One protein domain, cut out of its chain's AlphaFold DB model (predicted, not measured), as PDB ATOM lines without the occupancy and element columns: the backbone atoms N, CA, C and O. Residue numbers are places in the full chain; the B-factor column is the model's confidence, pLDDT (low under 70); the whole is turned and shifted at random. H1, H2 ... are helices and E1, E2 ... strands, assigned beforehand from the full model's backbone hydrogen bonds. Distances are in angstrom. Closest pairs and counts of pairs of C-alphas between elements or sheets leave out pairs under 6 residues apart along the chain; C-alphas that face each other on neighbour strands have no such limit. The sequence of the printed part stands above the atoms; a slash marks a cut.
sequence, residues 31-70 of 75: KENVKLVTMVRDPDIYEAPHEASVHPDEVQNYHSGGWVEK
ATOM      1  N   LYS A  31     201.864 145.861 134.233       53.97
ATOM      2  CA  LYS A  31     202.050 144.966 133.073       53.97
ATOM      3  C   LYS A  31     202.738 143.639 133.400       53.97
ATOM      4  O   LYS A  31     202.577 142.696 132.635       53.97
ATOM      5  N   GLU A  32     203.466 143.536 134.511       57.97
ATOM      6  CA  GLU A  32     204.196 142.305 134.859       57.97
ATOM      7  C   GLU A  32     203.329 141.251 135.571       57.97
ATOM      8  O   GLU A  32     203.726 140.093 135.654       57.97
ATOM      9  N   ASN A  33     202.134 141.614 136.056       60.06
ATOM     10  CA  ASN A  33     201.179 140.682 136.684       60.06
ATOM     11  C   ASN A  33     199.815 140.631 135.983       60.06
ATOM     12  O   ASN A  33     198.878 140.010 136.492       60.06
ATOM     13  N   VAL A  34     199.670 141.264 134.820       72.69
ATOM     14  CA  VAL A  34     198.438 141.121 134.048       72.69
ATOM     15  C   VAL A  34     198.483 139.801 133.290       72.69
ATOM     16  O   VAL A  34     199.382 139.549 132.488       72.69
ATOM     17  N   LYS A  35     197.477 138.959 133.531       81.06
ATOM     18  CA  LYS A  35     197.255 137.735 132.764       81.06
ATOM     19  C   LYS A  35     196.913 138.124 131.323       81.06
ATOM     20  O   LYS A  35     195.787 138.526 131.042       81.06
ATOM     21  N   LEU A  36     197.906 138.054 130.439       85.69
ATOM     22  CA  LEU A  36     197.703 138.245 129.006       85.69
ATOM     23  C   LEU A  36     196.734 137.176 128.491       85.69
ATOM     24  O   LEU A  36     196.803 136.013 128.892       85.69
ATOM     25  N   VAL A  37     195.823 137.590 127.619       88.62
ATOM     26  CA  VAL A  37     194.824 136.729 126.992       88.62
ATOM     27  C   VAL A  37     195.313 136.384 125.597       88.62
ATOM     28  O   VAL A  37     195.554 137.267 124.775       88.62
ATOM     29  N   THR A  38     195.474 135.096 125.322       90.31
ATOM     30  CA  THR A  38     195.825 134.630 123.983       90.31
ATOM     31  C   THR A  38     194.593 134.709 123.091       90.31
ATOM     32  O   THR A  38     193.569 134.092 123.371       90.31
ATOM     33  N   MET A  39     194.691 135.461 122.005       91.06
ATOM     34  CA  MET A  39     193.644 135.611 121.004       91.06
ATOM     35  C   MET A  39     194.093 135.009 119.682       91.06
ATOM     36  O   MET A  39     195.261 135.109 119.313       91.06
ATOM     37  N   VAL A  40     193.158 134.409 118.955       89.56
ATOM     38  CA  VAL A  40     193.379 133.816 117.637       89.56
ATOM     39  C   VAL A  40     192.367 134.341 116.629       89.56
ATOM     40  O   VAL A  40     191.274 134.771 116.995       89.56
ATOM     41  N   ARG A  41     192.734 134.326 115.351       87.12
ATOM     42  CA  ARG A  41     191.796 134.573 114.249       87.12
ATOM     43  C   ARG A  41     191.305 133.277 113.641       87.12
ATOM     44  O   ARG A  41     191.966 132.246 113.733       87.12
ATOM     45  N   ASP A  42     190.140 133.377 113.012       77.81
ATOM     46  CA  ASP A  42     189.548 132.265 112.294       77.81
ATOM     47  C   ASP A  42     190.489 131.790 111.164       77.81
ATOM     48  O   ASP A  42     190.853 132.599 110.299       77.81
ATOM     49  N   PRO A  43     190.910 130.510 111.183       76.19
ATOM     50  CA  PRO A  43     191.858 129.966 110.218       76.19
ATOM     51  C   PRO A  43     191.267 129.760 108.815       76.19
ATOM     52  O   PRO A  43     192.027 129.554 107.873       76.19
ATOM     53  N   ASP A  44     189.938 129.800 108.669       76.00
ATOM     54  CA  ASP A  44     189.239 129.723 107.381       76.00
ATOM     55  C   ASP A  44     189.392 131.037 106.595       76.00
ATOM     56  O   ASP A  44     189.437 131.045 105.366       76.00
ATOM     57  N   ILE A  45     189.532 132.157 107.316       77.31
ATOM     58  CA  ILE A  45     189.673 133.503 106.743       77.31
ATOM     59  C   ILE A  45     191.142 133.936 106.674       77.31
ATOM     60  O   ILE A  45     191.549 134.611 105.726       77.31
ATOM     61  N   TYR A  46     191.942 133.574 107.679       73.94
ATOM     62  CA  TYR A  46     193.341 133.968 107.787       73.94
ATOM     63  C   TYR A  46     194.220 132.745 108.050       73.94
ATOM     64  O   TYR A  46     194.058 132.087 109.071       73.94
ATOM     65  N   GLU A  47     195.178 132.456 107.167       75.44
ATOM     66  CA  GLU A  47     196.035 131.266 107.274       75.44
ATOM     67  C   GLU A  47     196.695 131.151 108.661       75.44
ATOM     68  O   GLU A  47     197.344 132.076 109.147       75.44
ATOM     69  N   ALA A  48     196.531 130.007 109.329       66.12
ATOM     70  CA  ALA A  48     197.127 129.783 110.644       66.12
ATOM     71  C   ALA A  48     198.669 129.927 110.609       66.12
ATOM     72  O   ALA A  48     199.291 129.543 109.616       66.12
ATOM     73  N   PRO A  49     199.319 130.388 111.701       70.88
ATOM     74  CA  PRO A  49     198.763 130.665 113.025       70.88
ATOM     75  C   PRO A  49     198.710 132.171 113.327       70.88
ATOM     76  O   PRO A  49     199.690 132.774 113.764       70.88
ATOM     77  N   HIS A  50     197.545 132.790 113.159       82.81
ATOM     78  CA  HIS A  50     197.328 134.140 113.672       82.81
ATOM     79  C   HIS A  50     196.962 134.076 115.156       82.81
ATOM     80  O   HIS A  50     195.786 134.009 115.502       82.81
ATOM     81  N   GLU A  51     197.987 134.085 116.011       87.69
ATOM     82  CA  GLU A  51     197.897 134.130 117.476       87.69
ATOM     83  C   GLU A  51     198.539 135.420 118.015       87.69
ATOM     84  O   GLU A  51     199.577 135.860 117.520       87.69
ATOM     85  N   ALA A  52     197.925 136.034 119.029       87.00
ATOM     86  CA  ALA A  52     198.440 137.224 119.696       87.00
ATOM     87  C   ALA A  52     198.177 137.177 121.206       87.00
ATOM     88  O   ALA A  52     197.072 136.863 121.640       87.00
ATOM     89  N   SER A  53     199.173 137.547 122.010       89.50
ATOM     90  CA  SER A  53     199.000 137.771 123.450       89.50
ATOM     91  C   SER A  53     198.541 139.207 123.680       89.50
ATOM     92  O   SER A  53     199.316 140.149 123.510       89.50
ATOM     93  N   VAL A  54     197.275 139.374 124.044       89.31
ATOM     94  CA  VAL A  54     196.593 140.665 124.153       89.31
ATOM     95  C   VAL A  54     196.358 141.005 125.620       89.31
ATOM     96  O   VAL A  54     196.139 140.134 126.462       89.31
ATOM     97  N   HIS A  55     196.416 142.291 125.953       88.12
ATOM     98  CA  HIS A  55     196.052 142.752 127.287       88.12
ATOM     99  C   HIS A  55     194.531 142.601 127.493       88.12
ATOM    100  O   HIS A  55     193.783 142.937 126.583       88.12
ATOM    101  N   PRO A  56     194.031 142.157 128.660       86.06
ATOM    102  CA  PRO A  56     192.593 141.984 128.908       86.06
ATOM    103  C   PRO A  56     191.754 143.244 128.641       86.06
ATOM    104  O   PRO A  56     190.623 143.129 128.185       86.06
ATOM    105  N   ASP A  57     192.313 144.436 128.863       88.38
ATOM    106  CA  ASP A  57     191.663 145.718 128.527       88.38
ATOM    107  C   ASP A  57     191.456 145.897 127.008       88.38
ATOM    108  O   ASP A  57     190.451 146.432 126.552       88.38
ATOM    109  N   GLU A  58     192.378 145.349 126.214       86.69
ATOM    110  CA  GLU A  58     192.380 145.435 124.755       86.69
ATOM    111  C   GLU A  58     191.583 144.292 124.099       86.69
ATOM    112  O   GLU A  58     191.235 144.387 122.924       86.69
ATOM    113  N   VAL A  59     191.233 143.221 124.826       87.75
ATOM    114  CA  VAL A  59     190.495 142.055 124.287       87.75
ATOM    115  C   VAL A  59     189.199 142.475 123.593       87.75
ATOM    116  O   VAL A  59     188.879 141.983 122.511       87.75
ATOM    117  N   GLN A  60     188.475 143.444 124.156       89.06
ATOM    118  CA  GLN A  60     187.233 143.936 123.558       89.06
ATOM    119  C   GLN A  60     187.459 144.638 122.206       89.06
ATOM    120  O   GLN A  60     186.639 144.518 121.289       89.06
ATOM    121  N   ASN A  61     188.597 145.316 122.046       89.75
ATOM    122  CA  ASN A  61     188.990 145.929 120.778       89.75
ATOM    123  C   ASN A  61     189.321 144.845 119.741       89.75
ATOM    124  O   ASN A  61     188.915 144.936 118.582       89.75
ATOM    125  N   TYR A  62     189.983 143.770 120.170       87.88
ATOM    126  CA  TYR A  62     190.325 142.636 119.315       87.88
ATOM    127  C   TYR A  62     189.091 141.831 118.876       87.88
ATOM    128  O   TYR A  62     189.011 141.456 117.704       87.88
ATOM    129  N   HIS A  63     188.083 141.662 119.740       88.75
ATOM    130  CA  HIS A  63     186.787 141.075 119.361       88.75
ATOM    131  C   HIS A  63     186.136 141.808 118.181       88.75
ATOM    132  O   HIS A  63     185.611 141.177 117.263       88.75
ATOM    133  N   SER A  64     186.239 143.139 118.145       87.12
ATOM    134  CA  SER A  64     185.726 143.946 117.027       87.12
ATOM    135  C   SER A  64     186.481 143.688 115.712       87.12
ATOM    136  O   SER A  64     185.928 143.865 114.630       87.12
ATOM    137  N   GLY A  65     187.739 143.244 115.796       84.00
ATOM    138  CA  GLY A  65     188.600 142.897 114.663       84.00
ATOM    139  C   GLY A  65     188.540 141.425 114.238       84.00
ATOM    140  O   GLY A  65     189.458 140.978 113.537       84.00
ATOM    141  N   GLY A  66     187.525 140.681 114.695       85.56
ATOM    142  CA  GLY A  66     187.319 139.268 114.367       85.56
ATOM    143  C   GLY A  66     188.291 138.312 115.060       85.56
ATOM    144  O   GLY A  66     188.470 137.185 114.606       85.56
ATOM    145  N   TRP A  67     188.957 138.763 116.123       88.75
ATOM    146  CA  TRP A  67     189.732 137.877 116.983       88.75
ATOM    147  C   TRP A  67     188.812 137.220 117.999       88.75
ATOM    148  O   TRP A  67     187.866 137.835 118.483       88.75
ATOM    149  N   VAL A  68     189.119 135.984 118.356       87.56
ATOM    150  CA  VAL A  68     188.436 135.231 119.403       87.56
ATOM    151  C   VAL A  68     189.458 134.786 120.433       87.56
ATOM    152  O   VAL A  68     190.615 134.528 120.104       87.56
ATOM    153  N   GLU A  69     189.061 134.723 121.699       87.62
ATOM    154  CA  GLU A  69     189.933 134.185 122.738       87.62
ATOM    155  C   GLU A  69     190.261 132.737 122.381       87.62
ATOM    156  O   GLU A  69     189.366 131.913 122.153       87.62
ATOM    157  N   LYS A  70     191.554 132.414 122.327       83.00
ATOM    158  CA  LYS A  70     191.975 131.028 122.273       83.00
ATOM    159  C   LYS A  70     191.511 130.433 123.589       83.00
ATOM    160  O   LYS A  70     192.045 130.772 124.645       83.00
TER     161      LYS A  70
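What this domain is: This is residues 31 to 70 of the 75 residues of an uncharacterized protein of Erwinia billingiae (strain Eb661) (UniProt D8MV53). What shape does the printed part make? It is a small sheet of three short strands, E1, E2 and E3, with one short helix, H1, over one face and the other face bare; the stretch before E1, residues 31 to 36, and the loop of the hairpin E1 and E2, residues 42 to 50, lie at opposite ends of the long axis. What is it made of? The printed part has 40 residues, under half of them in named elements, which come in the order E1, E2, H1, E3; the class is mixed, helices and strands, and the sheet runs E2, E1, E3, all antiparallel. How large is it? It is only just compact, close to loose, with a radius of gyration of the C-alphas of 10.4 A, and it is elongated, spanning 33 by 18 by 10 A.

How they stand to each other: How does the sheet begin? E1, residues 37 to 41, and E2, residues 51 to 54, are a hairpin, antiparallel at 143 degrees. N 39 and O 52 are within hydrogen-bond range at 2.8 A, as are N 54 and O 37 at 2.8 A. Where is the helix? H1, residues 59 to 64, is on the sheet at a height over the sheet of 8.4 A, and it runs along the strands, at 9 degrees to E1 on the local plane. The closest C-alphas of H1 and E1 are those of Val 59 and Val 37, 7.4 A apart. E2 and H1 are near each other, with 5 pairs of C-alphas within 10 A, and in H1 every O i to N i+4 pair is within hydrogen-bond range. Where does the last strand go? E3, residues 67 to 69, is the other neighbour of E1, antiparallel at 137 degrees, with N 40 and O 68 at 2.8 A, within hydrogen-bond range. E2, H1 and E3 form a split strand-helix-strand unit, two strands of one sheet that are not neighbours, with the helix between them along the chain and E1 between them in the sheet, and its crossover is right-handed. H1 lies only just over E1 and E3, with 3 of its C-alphas falling on each.

Where its parts are: Where does E1 run? It begins at C-alpha 37, at (194.824, 136.729, 126.992), and measures 13.3 A to C-alpha 41. How long are E2 and H1? E2 measures 9.4 A, and H1, which begins at C-alpha 59, at (190.495, 142.055, 124.287), measures 8.9 A. Where does E3 end? It measures 6.8 A and ends at C-alpha 69, at (189.933, 134.185, 122.738).

The domain as a whole: How far does it reach? The two C-alphas farthest apart are those of Glu 32 and Asp 44, at 33.7 A. Is the printed part unbroken? It has no cut; the links E2 to H1 and H1 to E3 are tight, and E1 to E2 is a short link of 9 residues. Where is the model's confidence low? Residues 31 to 33 and residue 48 are under 70, and the mean pLDDT of the printed part is 82.1.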